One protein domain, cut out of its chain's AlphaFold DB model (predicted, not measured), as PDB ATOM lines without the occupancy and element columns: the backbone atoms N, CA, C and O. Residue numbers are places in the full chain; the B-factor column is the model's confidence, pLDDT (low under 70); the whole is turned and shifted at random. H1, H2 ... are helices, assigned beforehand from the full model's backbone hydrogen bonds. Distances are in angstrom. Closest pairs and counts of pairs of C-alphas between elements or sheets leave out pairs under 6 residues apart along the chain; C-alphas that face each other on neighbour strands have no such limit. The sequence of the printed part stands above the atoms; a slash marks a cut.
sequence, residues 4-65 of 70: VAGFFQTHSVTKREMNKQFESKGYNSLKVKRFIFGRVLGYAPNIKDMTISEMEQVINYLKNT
ATOM      1  N   VAL A   4      69.583 -12.466 -16.089       68.75
ATOM      2  CA  VAL A   4      69.160 -12.309 -14.692       68.75
ATOM      3  C   VAL A   4      68.452 -10.968 -14.480       68.75
ATOM      4  O   VAL A   4      67.392 -10.911 -13.862       68.75
ATOM      5  N   ALA A   5      68.996  -9.884 -15.041       66.94
ATOM      6  CA  ALA A   5      68.392  -8.558 -14.937       66.94
ATOM      7  C   ALA A   5      67.029  -8.495 -15.647       66.94
ATOM      8  O   ALA A   5      66.093  -7.906 -15.109       66.94
ATOM      9  N   GLY A   6      66.900  -9.154 -16.804       68.44
ATOM     10  CA  GLY A   6      65.628  -9.274 -17.521       68.44
ATOM     11  C   GLY A   6      64.567 -10.025 -16.713       68.44
ATOM     12  O   GLY A   6      63.449  -9.541 -16.574       68.44
ATOM     13  N   PHE A   7      64.932 -11.153 -16.096       68.25
ATOM     14  CA  PHE A   7      64.017 -11.947 -15.270       68.25
ATOM     15  C   PHE A   7      63.438 -11.153 -14.085       68.25
ATOM     16  O   PHE A   7      62.223 -11.140 -13.873       68.25
ATOM     17  N   PHE A   8      64.287 -10.438 -13.339       72.00
ATOM     18  CA  PHE A   8      63.832  -9.620 -12.210       72.00
ATOM     19  C   PHE A   8      62.987  -8.418 -12.648       72.00
ATOM     20  O   PHE A   8      62.013  -8.074 -11.975       72.00
ATOM     21  N   GLN A   9      63.318  -7.799 -13.788       74.75
ATOM     22  CA  GLN A   9      62.496  -6.740 -14.373       74.75
ATOM     23  C   GLN A   9      61.102  -7.263 -14.718       74.75
ATOM     24  O   GLN A   9      60.117  -6.673 -14.272       74.75
ATOM     25  N   THR A  10      61.000  -8.396 -15.417       74.38
ATOM     26  CA  THR A  10      59.707  -8.993 -15.775       74.38
ATOM     27  C   THR A  10      58.884  -9.334 -14.536       74.38
ATOM     28  O   THR A  10      57.725  -8.934 -14.460       74.38
ATOM     29  N   HIS A  11      59.481  -9.961 -13.515       86.00
ATOM     30  CA  HIS A  11      58.785 -10.251 -12.252       86.00
ATOM     31  C   HIS A  11      58.221  -8.981 -11.597       86.00
ATOM     32  O   HIS A  11      57.050  -8.934 -11.215       86.00
ATOM     33  N   SER A  12      59.022  -7.911 -11.540       85.44
ATOM     34  CA  SER A  12      58.601  -6.633 -10.958       85.44
ATOM     35  C   SER A  12      57.440  -5.977 -11.720       85.44
ATOM     36  O   SER A  12      56.521  -5.436 -11.098       85.44
ATOM     37  N   VAL A  13      57.446  -6.064 -13.055       91.00
ATOM     38  CA  VAL A  13      56.406  -5.499 -13.924       91.00
ATOM     39  C   VAL A  13      55.103  -6.280 -13.775       91.00
ATOM     40  O   VAL A  13      54.061  -5.669 -13.531       91.00
ATOM     41  N   THR A  14      55.155  -7.613 -13.828       92.94
ATOM     42  CA  THR A  14      53.969  -8.469 -13.676       92.94
ATOM     43  C   THR A  14      53.342  -8.297 -12.294       92.94
ATOM     44  O   THR A  14      52.132  -8.114 -12.173       92.94
ATOM     45  N   LYS A  15      54.160  -8.235 -11.238       93.19
ATOM     46  CA  LYS A  15      53.682  -7.964  -9.877       93.19
ATOM     47  C   LYS A  15      52.981  -6.609  -9.765       93.19
ATOM     48  O   LYS A  15      51.954  -6.499  -9.089       93.19
ATOM     49  N   ARG A  16      53.528  -5.569 -10.402       93.81
ATOM     50  CA  ARG A  16      52.927  -4.229 -10.411       93.81
ATOM     51  C   ARG A  16      51.575  -4.233 -11.119       93.81
ATOM     52  O   ARG A  16      50.627  -3.660 -10.591       93.81
ATOM     53  N   GLU A  17      51.480  -4.894 -12.268       94.94
ATOM     54  CA  GLU A  17      50.222  -5.031 -13.005       94.94
ATOM     55  C   GLU A  17      49.178  -5.799 -12.186       94.94
ATOM     56  O   GLU A  17      48.051  -5.332 -12.046       94.94
ATOM     57  N   MET A  18      49.553  -6.915 -11.557       95.06
ATOM     58  CA  MET A  18      48.653  -7.666 -10.677       95.06
ATOM     59  C   MET A  18      48.097  -6.788  -9.546       95.06
ATOM     60  O   MET A  18      46.890  -6.772  -9.310       95.06
ATOM     61  N   ASN A  19      48.956  -6.023  -8.866       93.94
ATOM     62  CA  ASN A  19      48.517  -5.115  -7.804       93.94
ATOM     63  C   ASN A  19      47.571  -4.029  -8.327       93.94
ATOM     64  O   ASN A  19      46.542  -3.785  -7.701       93.94
ATOM     65  N   LYS A  20      47.865  -3.451  -9.496       95.00
ATOM     66  CA  LYS A  20      46.997  -2.468 -10.155       95.00
ATOM     67  C   LYS A  20      45.602  -3.036 -10.435       95.00
ATOM     68  O   LYS A  20      44.617  -2.328 -10.256       95.00
ATOM     69  N   GLN A  21      45.505  -4.305 -10.840       94.25
ATOM     70  CA  GLN A  21      44.215  -4.966 -11.071       94.25
ATOM     71  C   GLN A  21      43.445  -5.246  -9.771       94.25
ATOM     72  O   GLN A  21      42.222  -5.145  -9.743       94.25
ATOM     73  N   PHE A  22      44.133  -5.569  -8.672       93.94
ATOM     74  CA  PHE A  22      43.472  -5.668  -7.367       93.94
ATOM     75  C   PHE A  22      42.938  -4.309  -6.899       93.94
ATOM     76  O   PHE A  22      41.809  -4.232  -6.415       93.94
ATOM     77  N   GLU A  23      43.730  -3.248  -7.057       93.38
ATOM     78  CA  GLU A  23      43.353  -1.883  -6.680       93.38
ATOM     79  C   GLU A  23      42.178  -1.364  -7.515       93.38
ATOM     80  O   GLU A  23      41.223  -0.833  -6.952       93.38
ATOM     81  N   SER A  24      42.194  -1.581  -8.837       92.31
ATOM     82  CA  SER A  24      41.126  -1.132  -9.744       92.31
ATOM     83  C   SER A  24      39.767  -1.762  -9.432       92.31
ATOM     84  O   SER A  24      38.730  -1.155  -9.690       92.31
ATOM     85  N   LYS A  25      39.766  -2.962  -8.846       89.75
ATOM     86  CA  LYS A  25      38.561  -3.681  -8.418       89.75
ATOM     87  C   LYS A  25      38.176  -3.420  -6.956       89.75
ATOM     88  O   LYS A  25      37.182  -3.963  -6.484       89.75
ATOM     89  N   GLY A  26      38.963  -2.638  -6.213       90.62
ATOM     90  CA  GLY A  26      38.748  -2.393  -4.782       90.62
ATOM     91  C   GLY A  26      39.114  -3.574  -3.868       90.62
ATOM     92  O   GLY A  26      38.793  -3.571  -2.679       90.62
ATOM     93  N   TYR A  27      39.822  -4.585  -4.374       91.25
ATOM     94  CA  TYR A  27      40.212  -5.796  -3.640       91.25
ATOM     95  C   TYR A  27      41.492  -5.584  -2.815       91.25
ATOM     96  O   TYR A  27      42.485  -6.306  -2.934       91.25
ATOM     97  N   ASN A  28      41.472  -4.577  -1.941       87.62
ATOM     98  CA  ASN A  28      42.650  -4.149  -1.182       87.62
ATOM     99  C   ASN A  28      42.922  -5.008   0.064       87.62
ATOM    100  O   ASN A  28      44.047  -5.048   0.562       87.62
ATOM    101  N   SER A  29      41.914  -5.735   0.551       91.69
ATOM    102  CA  SER A  29      42.030  -6.581   1.740       91.69
ATOM    103  C   SER A  29      42.888  -7.822   1.489       91.69
ATOM    104  O   SER A  29      42.663  -8.571   0.537       91.69
ATOM    105  N   LEU A  30      43.814  -8.111   2.411       89.62
ATOM    106  CA  LEU A  30      44.625  -9.333   2.384       89.62
ATOM    107  C   LEU A  30      43.760 -10.603   2.365       89.62
ATOM    108  O   LEU A  30      44.110 -11.563   1.682       89.62
ATOM    109  N   LYS A  31      42.625 -10.608   3.080       90.81
ATOM    110  CA  LYS A  31      41.687 -11.743   3.073       90.81
ATOM    111  C   LYS A  31      41.110 -11.975   1.676       90.81
ATOM    112  O   LYS A  31      41.081 -13.113   1.223       90.81
ATOM    113  N   VAL A  32      40.721 -10.904   0.981       91.69
ATOM    114  CA  VAL A  32      40.170 -10.976  -0.384       91.69
ATOM    115  C   VAL A  32      41.234 -11.445  -1.370       91.69
ATOM    116  O   VAL A  32      40.975 -12.343  -2.165       91.69
ATOM    117  N   LYS A  33      42.457 -10.913  -1.273       92.12
ATOM    118  CA  LYS A  33      43.579 -11.362  -2.110       92.12
ATOM    119  C   LYS A  33      43.853 -12.855  -1.920       92.12
ATOM    120  O   LYS A  33      43.892 -13.585  -2.901       92.12
ATOM    121  N   ARG A  34      43.948 -13.328  -0.671       92.12
ATOM    122  CA  ARG A  34      44.127 -14.760  -0.356       92.12
ATOM    123  C   ARG A  34      42.983 -15.627  -0.871       92.12
ATOM    124  O   ARG A  34      43.245 -16.709  -1.381       92.12
ATOM    125  N   PHE A  35      41.743 -15.156  -0.760       93.06
ATOM    126  CA  PHE A  35      40.583 -15.852  -1.309       93.06
ATOM    127  C   PHE A  35      40.677 -15.992  -2.834       93.06
ATOM    128  O   PHE A  35      40.506 -17.088  -3.360       93.06
ATOM    129  N   ILE A  36      41.012 -14.907  -3.538       93.38
ATOM    130  CA  ILE A  36      41.197 -14.921  -4.995       93.38
ATOM    131  C   ILE A  36      42.345 -15.852  -5.379       93.38
ATOM    132  O   ILE A  36      42.184 -16.651  -6.294       93.38
ATOM    133  N   PHE A  37      43.470 -15.819  -4.659       94.75
ATOM    134  CA  PHE A  37      44.565 -16.752  -4.915       94.75
ATOM    135  C   PHE A  37      44.126 -18.207  -4.737       94.75
ATOM    136  O   PHE A  37      44.345 -19.008  -5.635       94.75
ATOM    137  N   GLY A  38      43.421 -18.526  -3.646       94.00
ATOM    138  CA  GLY A  38      42.875 -19.867  -3.425       94.00
ATOM    139  C   GLY A  38      41.931 -20.314  -4.540       94.00
ATOM    140  O   GLY A  38      41.984 -21.465  -4.960       94.00
ATOM    141  N   ARG A  39      41.111 -19.399  -5.072       93.06
ATOM    142  CA  ARG A  39      40.190 -19.683  -6.179       93.06
ATOM    143  C   ARG A  39      40.899 -19.887  -7.518       93.06
ATOM    144  O   ARG A  39      40.485 -20.750  -8.281       93.06
ATOM    145  N   VAL A  40      41.913 -19.080  -7.820       95.00
ATOM    146  CA  VAL A  40      42.607 -19.102  -9.119       95.00
ATOM    147  C   VAL A  40      43.674 -20.193  -9.168       95.00
ATOM    148  O   VAL A  40      43.799 -20.878 -10.173       95.00
ATOM    149  N   LEU A  41      44.438 -20.351  -8.088       94.75
ATOM    150  CA  LEU A  41      45.632 -21.196  -8.042       94.75
ATOM    151  C   LEU A  41      45.407 -22.512  -7.285       94.75
ATOM    152  O   LEU A  41      46.249 -23.400  -7.347       94.75
ATOM    153  N   GLY A  42      44.310 -22.642  -6.530       93.75
ATOM    154  CA  GLY A  42      44.053 -23.795  -5.656       93.75
ATOM    155  C   GLY A  42      44.788 -23.750  -4.308       93.75
ATOM    156  O   GLY A  42      44.616 -24.643  -3.484       93.75
ATOM    157  N   TYR A  43      45.587 -22.710  -4.050       92.81
ATOM    158  CA  TYR A  43      46.289 -22.463  -2.784       92.81
ATOM    159  C   TYR A  43      46.509 -20.955  -2.571       92.81
ATOM    160  O   TYR A  43      46.237 -20.141  -3.452       92.81
ATOM    161  N   ALA A  44      46.987 -20.558  -1.388       90.94
ATOM    162  CA  ALA A  44      47.190 -19.152  -1.027       90.94
ATOM    163  C   ALA A  44      48.688 -18.813  -0.842       90.94
ATOM    164  O   ALA A  44      49.164 -18.805   0.296       90.94
ATOM    165  N   PRO A  45      49.439 -18.523  -1.926       88.94
ATOM    166  CA  PRO A  45      50.831 -18.092  -1.837       88.94
ATOM    167  C   PRO A  45      50.977 -16.733  -1.146       88.94
ATOM    168  O   PRO A  45      50.074 -15.887  -1.165       88.94
ATOM    169  N   ASN A  46      52.173 -16.464  -0.615       87.31
ATOM    170  CA  ASN A  46      52.583 -15.079  -0.418       87.31
ATOM    171  C   ASN A  46      52.948 -14.471  -1.773       87.31
ATOM    172  O   ASN A  46      53.611 -15.099  -2.590       87.31
ATOM    173  N   ILE A  47      52.635 -13.191  -1.968       83.50
ATOM    174  CA  ILE A  47      52.931 -12.464  -3.217       83.50
ATOM    175  C   ILE A  47      54.430 -12.489  -3.579       83.50
ATOM    176  O   ILE A  47      54.790 -12.361  -4.746       83.50
ATOM    177  N   LYS A  48      55.319 -12.597  -2.583       84.06
ATOM    178  CA  LYS A  48      56.770 -12.672  -2.808       84.06
ATOM    179  C   LYS A  48      57.209 -14.001  -3.425       84.06
ATOM    180  O   LYS A  48      58.202 -14.005  -4.140       84.06
ATOM    181  N   ASP A  49      56.450 -15.060  -3.175       87.44
ATOM    182  CA  ASP A  49      56.791 -16.430  -3.554       87.44
ATOM    183  C   ASP A  49      56.118 -16.832  -4.877       87.44
ATOM    184  O   ASP A  49      56.352 -17.922  -5.385       87.44
ATOM    185  N   MET A  50      55.287 -15.946  -5.440       91.62
ATOM    186  CA  MET A  50      54.568 -16.212  -6.678       91.62
ATOM    187  C   MET A  50      55.497 -16.228  -7.892       91.62
ATOM    188  O   MET A  50      56.337 -15.335  -8.079       91.62
ATOM    189  N   THR A  51      55.266 -17.201  -8.768       92.62
ATOM    190  CA  THR A  51      55.884 -17.254 -10.094       92.62
ATOM    191  C   THR A  51      55.221 -16.257 -11.050       92.62
ATOM    192  O   THR A  51      54.096 -15.805 -10.834       92.62
ATOM    193  N   ILE A  52      55.907 -15.907 -12.145       92.50
ATOM    194  CA  ILE A  52      55.349 -15.012 -13.176       92.50
ATOM    195  C   ILE A  52      54.055 -15.606 -13.755       92.50
ATOM    196  O   ILE A  52      53.066 -14.891 -13.883       92.50
ATOM    197  N   SER A  53      54.031 -16.920 -14.009       94.06
ATOM    198  CA  SER A  53      52.851 -17.616 -14.541       94.06
ATOM    199  C   SER A  53      51.654 -17.555 -13.587       94.06
ATOM    200  O   SER A  53      50.534 -17.290 -14.019       94.06
ATOM    201  N   GLU A  54      51.870 -17.732 -12.281       95.31
ATOM    202  CA  GLU A  54      50.804 -17.591 -11.281       95.31
ATOM    203  C   GLU A  54      50.249 -16.164 -11.241       95.31
ATOM    204  O   GLU A  54      49.036 -15.966 -11.177       95.31
ATOM    205  N   MET A  55      51.124 -15.155 -11.313       95.50
ATOM    206  CA  MET A  55      50.684 -13.760 -11.367       95.50
ATOM    207  C   MET A  55      49.862 -13.478 -12.628       95.50
ATOM    208  O   MET A  55      48.842 -12.797 -12.546       95.50
ATOM    209  N   GLU A  56      50.263 -14.014 -13.782       95.50
ATOM    210  CA  GLU A  56      49.523 -13.878 -15.041       95.50
ATOM    211  C   GLU A  56      48.138 -14.530 -14.978       95.50
ATOM    212  O   GLU A  56      47.158 -13.924 -15.415       95.50
ATOM    213  N   GLN A  57      48.019 -15.714 -14.372       95.88
ATOM    214  CA  GLN A  57      46.722 -16.365 -14.151       95.88
ATOM    215  C   GLN A  57      45.795 -15.496 -13.291       95.88
ATOM    216  O   GLN A  57      44.628 -15.295 -13.635       95.88
ATOM    217  N   VAL A  58      46.323 -14.915 -12.209       95.38
ATOM    218  CA  VAL A  58      45.564 -13.996 -11.349       95.38
ATOM    219  C   VAL A  58      45.168 -12.725 -12.102       95.38
ATOM    220  O   VAL A  58      44.020 -12.295 -12.006       95.38
ATOM    221  N   ILE A  59      46.074 -12.132 -12.883       95.38
ATOM    222  CA  ILE A  59      45.774 -10.956 -13.717       95.38
ATOM    223  C   ILE A  59      44.642 -11.266 -14.701       95.38
ATOM    224  O   ILE A  59      43.704 -10.475 -14.815       95.38
ATOM    225  N   ASN A  60      44.704 -12.409 -15.386       95.19
ATOM    226  CA  ASN A  60      43.681 -12.827 -16.343       95.19
ATOM    227  C   ASN A  60      42.322 -13.017 -15.664       95.19
ATOM    228  O   ASN A  60      41.310 -12.527 -16.163       95.19
ATOM    229  N   TYR A  61      42.301 -13.646 -14.487       94.31
ATOM    230  CA  TYR A  61      41.088 -13.762 -13.684       94.31
ATOM    231  C   TYR A  61      40.509 -12.387 -13.312       94.31
ATOM    232  O   TYR A  61      39.318 -12.145 -13.512       94.31
ATOM    233  N   LEU A  62      41.341 -11.461 -12.819       93.19
ATOM    234  CA  LEU A  62      40.906 -10.123 -12.403       93.19
ATOM    235  C   LEU A  62      40.379  -9.282 -13.574       93.19
ATOM    236  O   LEU A  62      39.414  -8.536 -13.405       93.19
ATOM    237  N   LYS A  63      40.978  -9.406 -14.763       93.19
ATOM    238  CA  LYS A  63      40.520  -8.702 -15.970       93.19
ATOM    239  C   LYS A  63      39.149  -9.189 -16.436       93.19
ATOM    240  O   LYS A  63      38.313  -8.364 -16.793       93.19
ATOM    241  N   ASN A  64      38.909 -10.497 -16.367       89.88
ATOM    242  CA  ASN A  64      37.718 -11.123 -16.942       89.88
ATOM    243  C   ASN A  64      36.552 -11.294 -15.957       89.88
ATOM    244  O   ASN A  64      35.454 -11.624 -16.385       89.88
ATOM    245  N   THR A  65      36.763 -11.061 -14.657       82.12
ATOM    246  CA  THR A  65      35.740 -11.315 -13.628       82.12
ATOM    247  C   THR A  65      35.324 -10.028 -12.919       82.12
ATOM    248  O   THR A  65      36.169  -9.226 -12.504       82.12
TER     249      THR A  65
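What this domain is: This is residues 4 to 65 of the 70 residues of an uncharacterized protein of Bacillus cereus (UniProt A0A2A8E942). Two helices, long H1 and shorter H3, lie side by side and run the same way, while H2 is set crosswise, packing on H3 with residues 36 to 41. H1 makes the longest axis. The printed part has 62 residues with three named helices, H1, H2, H3, and no named strand: all helix, compact, radius of gyration of the C-alphas 11.2 A, spans 32 by 23 by 19 A.

Where its parts are: H1, residues 4 to 24, begins at C-alpha 4 (69.160, -12.309, -14.692) and measures 30.6 A. H2 is residues 30 to 41, 15.8 A. H3, residues 52 to 64, 18.4 A, ends at C-alpha 64 (37.718, -11.123, -16.942).

How they stand to each other: H1 touches H3 at a shallow tilt of 25 degrees; the closest C-alphas, Met 18 and Ile 59, are 5.3 A apart. H2 touches H3 with residues 36 to 41 alone, about perpendicular at 78 degrees; the closest C-alphas, Val 40 and Val 58, are 6.3 A apart. H1 and H2 are close but not clearly touching, C-alphas 22 and 33 being 7.8 A apart. In H1, H2 and H3 every O i to N i+4 pair is within hydrogen-bond range.

The domain as a whole: The farthest C-alphas, Val 4 and Gly 26, are 33.5 A apart. The printed part has no cut and no long link. pLDDT is under 70 at residues 4 to 7.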